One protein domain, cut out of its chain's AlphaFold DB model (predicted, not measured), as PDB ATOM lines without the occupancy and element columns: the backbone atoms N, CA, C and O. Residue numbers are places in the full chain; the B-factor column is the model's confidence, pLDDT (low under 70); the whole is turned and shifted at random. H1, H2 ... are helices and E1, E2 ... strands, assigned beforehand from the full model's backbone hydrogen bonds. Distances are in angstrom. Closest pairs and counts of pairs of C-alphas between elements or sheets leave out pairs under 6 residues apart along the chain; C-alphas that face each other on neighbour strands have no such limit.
ATOM      1  N   TYR A  10      -4.063  27.281  84.804       98.38
ATOM      2  CA  TYR A  10      -4.464  26.955  83.436       98.38
ATOM      3  C   TYR A  10      -3.530  27.662  82.466       98.38
ATOM      4  O   TYR A  10      -3.081  28.772  82.740       98.38
ATOM      5  N   ILE A  11      -3.249  27.032  81.330       98.31
ATOM      6  CA  ILE A  11      -2.310  27.555  80.336       98.31
ATOM      7  C   ILE A  11      -2.960  27.480  78.953       98.31
ATOM      8  O   ILE A  11      -3.621  26.494  78.617       98.31
ATOM      9  N   THR A  12      -2.786  28.530  78.161       97.69
ATOM     10  CA  THR A  12      -3.114  28.609  76.730       97.69
ATOM     11  C   THR A  12      -2.053  29.470  76.039       97.69
ATOM     12  O   THR A  12      -1.211  30.037  76.717       97.69
ATOM     13  N   GLY A  13      -2.111  29.613  74.720       97.38
ATOM     14  CA  GLY A  13      -1.368  30.620  73.954       97.38
ATOM     15  C   GLY A  13      -2.201  31.096  72.765       97.38
ATOM     16  O   GLY A  13      -3.403  30.783  72.696       97.38
ATOM     17  N   ASP A  14      -1.563  31.824  71.851       97.81
ATOM     18  CA  ASP A  14      -2.054  32.081  70.494       97.81
ATOM     19  C   ASP A  14      -3.414  32.769  70.456       97.81
ATOM     20  O   ASP A  14      -4.266  32.462  69.609       97.81
ATOM     21  N   ILE A  15      -3.662  33.700  71.381       97.62
ATOM     22  CA  ILE A  15      -4.966  34.356  71.402       97.62
ATOM     23  C   ILE A  15      -5.096  35.439  70.326       97.62
ATOM     24  O   ILE A  15      -6.228  35.720  69.918       97.62
ATOM     25  N   HIS A  16      -3.974  35.988  69.850       97.19
ATOM     26  CA  HIS A  16      -3.916  36.986  68.781       97.19
ATOM     27  C   HIS A  16      -4.886  38.160  69.016       97.19
ATOM     28  O   HIS A  16      -5.641  38.571  68.132       97.19
ATOM     29  N   GLY A  17      -4.925  38.660  70.251       96.56
ATOM     30  CA  GLY A  17      -5.754  39.794  70.625       96.56
ATOM     31  C   GLY A  17      -7.259  39.570  70.480       96.56
ATOM     32  O   GLY A  17      -7.808  38.534  70.884       96.56
ATOM     33  N   SER A  18      -7.940  40.562  69.899       96.12
ATOM     34  CA  SER A  18      -9.396  40.570  69.685       96.12
ATOM     35  C   SER A  18      -9.893  39.404  68.818       96.12
ATOM     36  O   SER A  18     -11.055  39.005  68.939       96.12
ATOM     37  N   ILE A  19      -9.006  38.783  68.029       95.88
ATOM     38  CA  ILE A  19      -9.312  37.638  67.159       95.88
ATOM     39  C   ILE A  19      -9.861  36.458  67.960       95.88
ATOM     40  O   ILE A  19     -10.805  35.794  67.515       95.88
ATOM     41  N   SER A  20      -9.297  36.166  69.138       97.25
ATOM     42  CA  SER A  20      -9.740  34.993  69.894       97.25
ATOM     43  C   SER A  20      -9.908  35.176  71.396       97.25
ATOM     44  O   SER A  20     -10.551  34.311  71.992       97.25
ATOM     45  N   VAL A  21      -9.469  36.277  72.017       97.88
ATOM     46  CA  VAL A  21      -9.590  36.481  73.477       97.88
ATOM     47  C   VAL A  21     -11.016  36.239  74.003       97.88
ATOM     48  O   VAL A  21     -11.230  35.447  74.929       97.88
ATOM     49  N   GLY A  22     -12.028  36.828  73.358       97.62
ATOM     50  CA  GLY A  22     -13.429  36.669  73.752       97.62
ATOM     51  C   GLY A  22     -13.954  35.252  73.510       97.62
ATOM     52  O   GLY A  22     -14.711  34.709  74.320       97.62
ATOM     53  N   LYS A  23     -13.523  34.604  72.421       97.44
ATOM     54  CA  LYS A  23     -13.867  33.205  72.136       97.44
ATOM     55  C   LYS A  23     -13.201  32.263  73.139       97.44
ATOM     56  O   LYS A  23     -13.842  31.315  73.575       97.44
ATOM     57  N   ARG A  24     -11.947  32.510  73.509       97.62
ATOM     58  CA  ARG A  24     -11.145  31.657  74.390       97.62
ATOM     59  C   ARG A  24     -11.705  31.634  75.806       97.62
ATOM     60  O   ARG A  24     -11.881  30.556  76.361       97.62
ATOM     61  N   PHE A  25     -12.043  32.802  76.354       97.94
ATOM     62  CA  PHE A  25     -12.360  32.954  77.782       97.94
ATOM     63  C   PHE A  25     -13.826  33.304  78.079       97.94
ATOM     64  O   PHE A  25     -14.147  33.845  79.147       97.94
ATOM     65  N   ASN A  26     -14.740  33.029  77.143       96.25
ATOM     66  CA  ASN A  26     -16.169  33.069  77.447       96.25
ATOM     67  C   ASN A  26     -16.609  31.828  78.237       96.25
ATOM     68  O   ASN A  26     -15.961  30.785  78.254       96.25
ATOM     69  N   SER A  27     -17.781  31.942  78.852       95.31
ATOM     70  CA  SER A  27     -18.392  30.916  79.693       95.31
ATOM     71  C   SER A  27     -18.732  29.602  78.991       95.31
ATOM     72  O   SER A  27     -18.956  28.610  79.681       95.31
ATOM     73  N   LYS A  28     -18.825  29.596  77.657       97.56
ATOM     74  CA  LYS A  28     -19.125  28.402  76.862       97.56
ATOM     75  C   LYS A  28     -17.862  27.582  76.609       97.56
ATOM     76  O   LYS A  28     -17.896  26.369  76.765       97.56
ATOM     77  N   ASN A  29     -16.766  28.243  76.241       97.50
ATOM     78  CA  ASN A  29     -15.514  27.583  75.867       97.50
ATOM     79  C   ASN A  29     -14.566  27.387  77.057       97.50
ATOM     80  O   ASN A  29     -13.763  26.460  77.044       97.50
ATOM     81  N   PHE A  30     -14.692  28.209  78.101       98.00
ATOM     82  CA  PHE A  30     -13.947  28.070  79.350       98.00
ATOM     83  C   PHE A  30     -14.892  28.135  80.565       98.00
ATOM     84  O   PHE A  30     -14.864  29.092  81.345       98.00
ATOM     85  N   PRO A  31     -15.779  27.132  80.739       97.81
ATOM     86  CA  PRO A  31     -16.791  27.135  81.797       97.81
ATOM     87  C   PRO A  31     -16.187  27.104  83.205       97.81
ATOM     88  O   PRO A  31     -16.725  27.750  84.104       97.81
ATOM     89  N   VAL A  32     -15.048  26.421  83.383       97.50
ATOM     90  CA  VAL A  32     -14.315  26.371  84.660       97.50
ATOM     91  C   VAL A  32     -13.837  27.753  85.107       97.50
ATOM     92  O   VAL A  32     -13.762  28.016  86.299       97.50
ATOM     93  N   GLY A  33     -13.648  28.695  84.176       97.00
ATOM     94  CA  GLY A  33     -13.330  30.085  84.492       97.00
ATOM     95  C   GLY A  33     -14.320  30.744  85.463       97.00
ATOM     96  O   GLY A  33     -13.941  31.652  86.194       97.00
ATOM     97  N   LYS A  34     -15.576  30.278  85.524       96.62
ATOM     98  CA  LYS A  34     -16.590  30.793  86.466       96.62
ATOM     99  C   LYS A  34     -16.343  30.403  87.924       96.62
ATOM    100  O   LYS A  34     -16.929  31.020  88.805       96.62
ATOM    101  N   THR A  35     -15.560  29.356  88.170       96.25
ATOM    102  CA  THR A  35     -15.288  28.847  89.522       96.25
ATOM    103  C   THR A  35     -13.946  29.322  90.063       96.25
ATOM    104  O   THR A  35     -13.647  29.067  91.226       96.25
ATOM    105  N   LEU A  36     -13.134  29.970  89.224       97.25
ATOM    106  CA  LEU A  36     -11.824  30.483  89.603       97.25
ATOM    107  C   LEU A  36     -11.945  31.742  90.459       97.25
ATOM    108  O   LEU A  36     -12.957  32.443  90.443       97.25
ATOM    109  N   THR A  37     -10.877  32.030  91.185       97.12
ATOM    110  CA  THR A  37     -10.705  33.211  92.030       97.12
ATOM    111  C   THR A  37      -9.371  33.875  91.723       97.12
ATOM    112  O   THR A  37      -8.553  33.318  90.999       97.12
ATOM    113  N   LYS A  38      -9.096  35.047  92.305       97.19
ATOM    114  CA  LYS A  38      -7.827  35.758  92.085       97.19
ATOM    115  C   LYS A  38      -6.591  35.000  92.587       97.19
ATOM    116  O   LYS A  38      -5.479  35.376  92.236       97.19
ATOM    117  N   ASN A  39      -6.784  33.919  93.342       96.94
ATOM    118  CA  ASN A  39      -5.717  33.004  93.743       96.94
ATOM    119  C   ASN A  39      -5.434  31.911  92.698       96.94
ATOM    120  O   ASN A  39      -4.515  31.124  92.888       96.94
ATOM    121  N   ASP A  40      -6.233  31.825  91.635       98.12
ATOM    122  CA  ASP A  40      -6.037  30.923  90.505       98.12
ATOM    123  C   ASP A  40      -5.475  31.701  89.312       98.12
ATOM    124  O   ASP A  40      -5.815  32.871  89.093       98.12
ATOM    125  N   TYR A  41      -4.651  31.030  88.512       98.44
ATOM    126  CA  TYR A  41      -3.910  31.655  87.424       98.44
ATOM    127  C   TYR A  41      -4.328  31.095  86.070       98.44
ATOM    128  O   TYR A  41      -4.472  29.884  85.892       98.44
ATOM    129  N   VAL A  42      -4.487  31.987  85.096       98.56
ATOM    130  CA  VAL A  42      -4.617  31.632  83.681       98.56
ATOM    131  C   VAL A  42      -3.481  32.315  82.939       98.56
ATOM    132  O   VAL A  42      -3.435  33.541  82.868       98.56
ATOM    133  N   ILE A  43      -2.557  31.512  82.425       98.75
ATOM    134  CA  ILE A  43      -1.340  31.963  81.757       98.75
ATOM    135  C   ILE A  43      -1.552  31.894  80.245       98.75
ATOM    136  O   ILE A  43      -1.950  30.851  79.719       98.75
ATOM    137  N   ILE A  44      -1.286  32.996  79.550       98.62
ATOM    138  CA  ILE A  44      -1.234  33.072  78.088       98.62
ATOM    139  C   ILE A  44       0.244  33.054  77.685       98.62
ATOM    140  O   ILE A  44       0.940  34.051  77.825       98.62
ATOM    141  N   ALA A  45       0.736  31.894  77.272       98.44
ATOM    142  CA  ALA A  45       2.138  31.622  76.994       98.44
ATOM    143  C   ALA A  45       2.472  31.875  75.515       98.44
ATOM    144  O   ALA A  45       2.746  30.933  74.775       98.44
ATOM    145  N   GLY A  46       2.407  33.138  75.100       98.00
ATOM    146  CA  GLY A  46       2.761  33.587  73.758       98.00
ATOM    147  C   GLY A  46       1.581  34.052  72.910       98.00
ATOM    148  O   GLY A  46       0.423  33.674  73.145       98.00
ATOM    149  N   ASP A  47       1.905  34.880  71.919       97.50
ATOM    150  CA  ASP A  47       1.015  35.433  70.902       97.50
ATOM    151  C   ASP A  47      -0.234  36.073  71.534       97.50
ATOM    152  O   ASP A  47      -1.398  35.762  71.225       97.50
ATOM    153  N   PHE A  48       0.029  36.969  72.493       97.88
ATOM    154  CA  PHE A  48      -0.981  37.625  73.323       97.88
ATOM    155  C   PHE A  48      -1.807  38.635  72.520       97.88
ATOM    156  O   PHE A  48      -3.039  38.625  72.570       97.88
ATOM    157  N   GLY A  49      -1.139  39.496  71.751       96.31
ATOM    158  CA  GLY A  49      -1.772  40.401  70.788       96.31
ATOM    159  C   GLY A  49      -2.699  41.487  71.361       96.31
ATOM    160  O   GLY A  49      -3.475  42.041  70.595       96.31
ATOM    161  N   LEU A  50      -2.653  41.788  72.669       95.56
ATOM    162  CA  LEU A  50      -3.427  42.876  73.313       95.56
ATOM    163  C   LEU A  50      -2.574  44.072  73.771       95.56
ATOM    164  O   LEU A  50      -3.041  44.934  74.510       95.56
ATOM    165  N   LEU A  51      -1.312  44.099  73.348       93.81
ATOM    166  CA  LEU A  51      -0.396  45.240  73.418       93.81
ATOM    167  C   LEU A  51       0.179  45.447  72.014       93.81
ATOM    168  O   LEU A  51       1.389  45.387  71.803       93.81
ATOM    169  N   TRP A  52      -0.708  45.570  71.027       95.69
ATOM    170  CA  TRP A  52      -0.330  45.616  69.619       95.69
ATOM    171  C   TRP A  52      -0.298  47.047  69.095       95.69
ATOM    172  O   TRP A  52       0.710  47.479  68.542       95.69
ATOM    173  N   ALA A  53      -1.375  47.802  69.297       96.06
ATOM    174  CA  ALA A  53      -1.496  49.188  68.847       96.06
ATOM    175  C   ALA A  53      -1.523  50.193  70.010       96.06
ATOM    176  O   ALA A  53      -1.356  51.392  69.778       96.06
ATOM    177  N   GLY A  54      -1.742  49.733  71.247       95.19
ATOM    178  CA  GLY A  54      -1.926  50.603  72.414       95.19
ATOM    179  C   GLY A  54      -3.217  51.422  72.337       95.19
ATOM    180  O   GLY A  54      -3.323  52.497  72.934       95.19
ATOM    181  N   ASP A  55      -4.187  50.944  71.559       96.44
ATOM    182  CA  ASP A  55      -5.405  51.666  71.224       96.44
ATOM    183  C   ASP A  55      -6.597  51.260  72.104       96.44
ATOM    184  O   ASP A  55      -6.493  50.510  73.076       96.44
ATOM    185  N   ARG A  56      -7.777  51.802  71.785       97.81
ATOM    186  CA  ARG A  56      -8.996  51.545  72.560       97.81
ATOM    187  C   ARG A  56      -9.421  50.073  72.553       97.81
ATOM    188  O   ARG A  56     -10.078  49.665  73.511       97.81
ATOM    189  N   GLU A  57      -9.101  49.306  71.512       97.38
ATOM    190  CA  GLU A  57      -9.437  47.882  71.462       97.38
ATOM    191  C   GLU A  57      -8.530  47.082  72.402       97.38
ATOM    192  O   GLU A  57      -9.044  46.307  73.216       97.38
ATOM    193  N   ASP A  58      -7.220  47.344  72.369       97.25
ATOM    194  CA  ASP A  58      -6.256  46.760  73.312       97.25
ATOM    195  C   ASP A  58      -6.696  47.030  74.759       97.25
ATOM    196  O   ASP A  58      -6.900  46.102  75.548       97.25
ATOM    197  N   TRP A  59      -6.969  48.298  75.094       97.81
ATOM    198  CA  TRP A  59      -7.406  48.689  76.439       97.81
ATOM    199  C   TRP A  59      -8.720  48.034  76.869       97.81
ATOM    200  O   TRP A  59      -8.867  47.654  78.036       97.81
ATOM    201  N   TYR A  60      -9.680  47.878  75.954       98.25
ATOM    202  CA  TYR A  60     -10.942  47.202  76.250       98.25
ATOM    203  C   TYR A  60     -10.702  45.751  76.684       98.25
ATOM    204  O   TYR A  60     -11.219  45.318  77.721       98.25
ATOM    205  N   TRP A  61      -9.902  45.007  75.921       98.38
ATOM    206  CA  TRP A  61      -9.658  43.593  76.186       98.38
ATOM    207  C   TRP A  61      -8.716  43.358  77.366       98.38
ATOM    208  O   TRP A  61      -8.970  42.441  78.151       98.38
ATOM    209  N   LEU A  62      -7.703  44.207  77.556       98.06
ATOM    210  CA  LEU A  62      -6.874  44.206  78.764       98.06
ATOM    211  C   LEU A  62      -7.742  44.409  80.007       98.06
ATOM    212  O   LEU A  62      -7.709  43.592  80.928       98.06
ATOM    213  N   ASN A  63      -8.607  45.429  80.010       98.44
ATOM    214  CA  ASN A  63      -9.530  45.660  81.118       98.44
ATOM    215  C   ASN A  63     -10.500  44.478  81.310       98.44
ATOM    216  O   ASN A  63     -10.795  44.085  82.442       98.44
ATOM    217  N   TRP A  64     -10.976  43.863  80.228       98.38
ATOM    218  CA  TRP A  64     -11.837  42.684  80.305       98.38
ATOM    219  C   TRP A  64     -11.135  41.470  80.939       98.38
ATOM    220  O   TRP A  64     -11.756  40.772  81.745       98.38
ATOM    221  N   LEU A  65      -9.857  41.231  80.620       98.19
ATOM    222  CA  LEU A  65      -9.035  40.181  81.235       98.19
ATOM    223  C   LEU A  65      -8.716  40.486  82.704       98.19
ATOM    224  O   LEU A  65      -8.816  39.591  83.545       98.19
ATOM    225  N   THR A  66      -8.412  41.741  83.036       98.06
ATOM    226  CA  THR A  66      -8.180  42.195  84.418       98.06
ATOM    227  C   THR A  66      -9.401  41.956  85.307       98.06
ATOM    228  O   THR A  66      -9.268  41.519  86.454       98.06
ATOM    229  N   ASN A  67     -10.607  42.155  84.768       98.00
ATOM    230  CA  ASN A  67     -11.869  41.947  85.484       98.00
ATOM    231  C   ASN A  67     -12.330  40.479  85.548       98.00
ATOM    232  O   ASN A  67     -13.390  40.188  86.108       98.00
ATOM    233  N   LYS A  68     -11.563  39.525  85.004       98.19
ATOM    234  CA  LYS A  68     -11.865  38.100  85.188       98.19
ATOM    235  C   LYS A  68     -11.745  37.693  86.651       98.19
ATOM    236  O   LYS A  68     -10.961  38.288  87.387       98.19
ATOM    237  N   PRO A  69     -12.494  36.671  87.099       97.38
ATOM    238  CA  PRO A  69     -12.435  36.260  88.492       97.38
ATOM    239  C   PRO A  69     -11.080  35.636  88.851       97.38
ATOM    240  O   PRO A  69     -10.748  35.627  90.026       97.38
ATOM    241  N   TRP A  70     -10.287  35.197  87.863       98.19
ATOM    242  CA  TRP A  70      -8.907  34.725  88.009       98.19
ATOM    243  C   TRP A  70      -7.854  35.816  87.780       98.19
ATOM    244  O   TRP A  70      -8.166  36.918  87.313       98.19
ATOM    245  N   THR A  71      -6.599  35.500  88.099       98.38
ATOM    246  CA  THR A  71      -5.434  36.321  87.747       98.38
ATOM    247  C   THR A  71      -4.904  35.894  86.383       98.38
ATOM    248  O   THR A  71      -4.549  34.734  86.175       98.38
ATOM    249  N   THR A  72      -4.907  36.819  85.424       98.38
ATOM    250  CA  THR A  72      -4.355  36.572  84.086       98.38
ATOM    251  C   THR A  72      -2.879  36.938  84.096       98.38
ATOM    252  O   THR A  72      -2.532  38.041  84.506       98.38
ATOM    253  N   LEU A  73      -2.033  36.018  83.645       98.25
ATOM    254  CA  LEU A  73      -0.613  36.250  83.385       98.25
ATOM    255  C   LEU A  73      -0.369  36.050  81.890       98.25
ATOM    256  O   LEU A  73      -1.086  35.273  81.252       98.25
ATOM    257  N   PHE A  74       0.643  36.701  81.332       97.50
ATOM    258  CA  PHE A  74       1.099  36.386  79.984       97.50
ATOM    259  C   PHE A  74       2.622  36.332  79.923       97.50
ATOM    260  O   PHE A  74       3.306  36.936  80.746       97.50
ATOM    261  N   ILE A  75       3.111  35.555  78.967       97.50
ATOM    262  CA  ILE A  75       4.503  35.496  78.533       97.50
ATOM    263  C   ILE A  75       4.467  35.913  77.066       97.50
ATOM    264  O   ILE A  75       3.568  35.479  76.340       97.50
ATOM    265  N   ASP A  76       5.374  36.786  76.656       96.88
ATOM    266  CA  ASP A  76       5.497  37.231  75.273       96.88
ATOM    267  C   ASP A  76       5.853  36.064  74.336       96.88
ATOM    268  O   ASP A  76       6.619  35.162  74.679       96.88
ATOM    269  N   GLY A  77       5.221  36.046  73.163       97.44
ATOM    270  CA  GLY A  77       5.552  35.172  72.043       97.44
ATOM    271  C   GLY A  77       6.435  35.879  71.018       97.44
ATOM    272  O   GLY A  77       7.016  36.928  71.280       97.44
ATOM    273  N   ASN A  78       6.552  35.300  69.823       97.25
ATOM    274  CA  ASN A  78       7.329  35.906  68.740       97.25
ATOM    275  C   ASN A  78       6.499  36.864  67.865       97.25
ATOM    276  O   ASN A  78       7.072  37.529  66.996       97.25
ATOM    277  N   HIS A  79       5.178  36.918  68.047       96.00
ATOM    278  CA  HIS A  79       4.250  37.770  67.301       96.00
ATOM    279  C   HIS A  79       3.716  38.925  68.161       96.00
ATOM    280  O   HIS A  79       2.524  39.240  68.172       96.00
ATOM    281  N   GLU A  80       4.636  39.607  68.839       97.38
ATOM    282  CA  GLU A  80       4.360  40.711  69.747       97.38
ATOM    283  C   GLU A  80       4.887  42.020  69.163       97.38
ATOM    284  O   GLU A  80       5.878  42.061  68.430       97.38
ATOM    285  N   ASN A  81       4.234  43.132  69.506       97.44
ATOM    286  CA  ASN A  81       4.795  44.444  69.222       97.44
ATOM    287  C   ASN A  81       5.809  44.809  70.314       97.44
ATOM    288  O   ASN A  81       5.490  45.533  71.259       97.44
ATOM    289  N   PHE A  82       7.039  44.315  70.161       97.25
ATOM    290  CA  PHE A  82       8.129  44.553  71.111       97.25
ATOM    291  C   PHE A  82       8.428  46.040  71.325       97.25
ATOM    292  O   PHE A  82       8.681  46.442  72.452       97.25
TER     293      PHE A  82
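Overview. This is residues 10 to 82 of the 92 residues of the protein "Calcineurin-like phosphoesterase" of Paenibacillus algorifonticola (UniProt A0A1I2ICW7). Picture a small wall of three parallel strands side by side, E1, E2 and E3, with the longest helix, H3, grazing it with residues 62 to 66 and the short helices H1 and H2 set off from the sheet among loops. The printed part has 73 residues, in the order E1 H1 H2 E2 H3 E3; the class is mixed, helices and strands, with 33 residues, under half, in named elements. The whole is compact, with a radius of gyration of the C-alphas of 11.6 A, and rounded, spanning 33 by 22 by 21 A.

Along the chain. Find C-alpha 10 at (-4.464, 26.955, 83.436), where E1, residues 10 to 12, begins. Then come H1, residues 21 to 24, and H2, residues 31 to 35. E2, residues 41 to 45, runs 12.1 A. H3, residues 56 to 66, runs 15.1 A from C-alpha 56 at (-8.996, 51.545, 72.560). E3, residues 71 to 75, runs 13.6 A to C-alpha 75 at (4.503, 35.496, 78.533).

Arrangement. Look first at E1 and E2, parallel at 21 degrees, with N 12 and O 43 2.9 A apart, within hydrogen-bond range. E2 and E3 are parallel at 19 degrees, with N 44 and O 73 at 2.8 A. E1, H1 H2, E2 and E2, H3, E3 are strand-helix-strand units, parallel neighbour strands with helices between, each with a right-handed crossover. H3 only grazes the sheet; its closest C-alphas to E3 are those of Leu 65 and Thr 72, 6.6 A. H1 is not on the sheet; H1 and H3 are close but not clearly touching, the C-alphas of Val 21 and Trp 61, their closest, being 7.6 A apart. H2 is only just not on the sheet, with 4 pairs of C-alphas within 10 A, and is apart from H1 and H3. Every O i to N i+4 pair is within hydrogen-bond range in H3; H2 has 0 of 1, but 2 of 2 O i to N i+3 pairs, and H1 is too short for an i+4 pair.

Size, cuts and confidence. The two farthest C-alphas, those of Thr 35 and Phe 82, are 33.7 A apart. The printed part has no cut, no link is long, and no printed residue is under 70 in pLDDT.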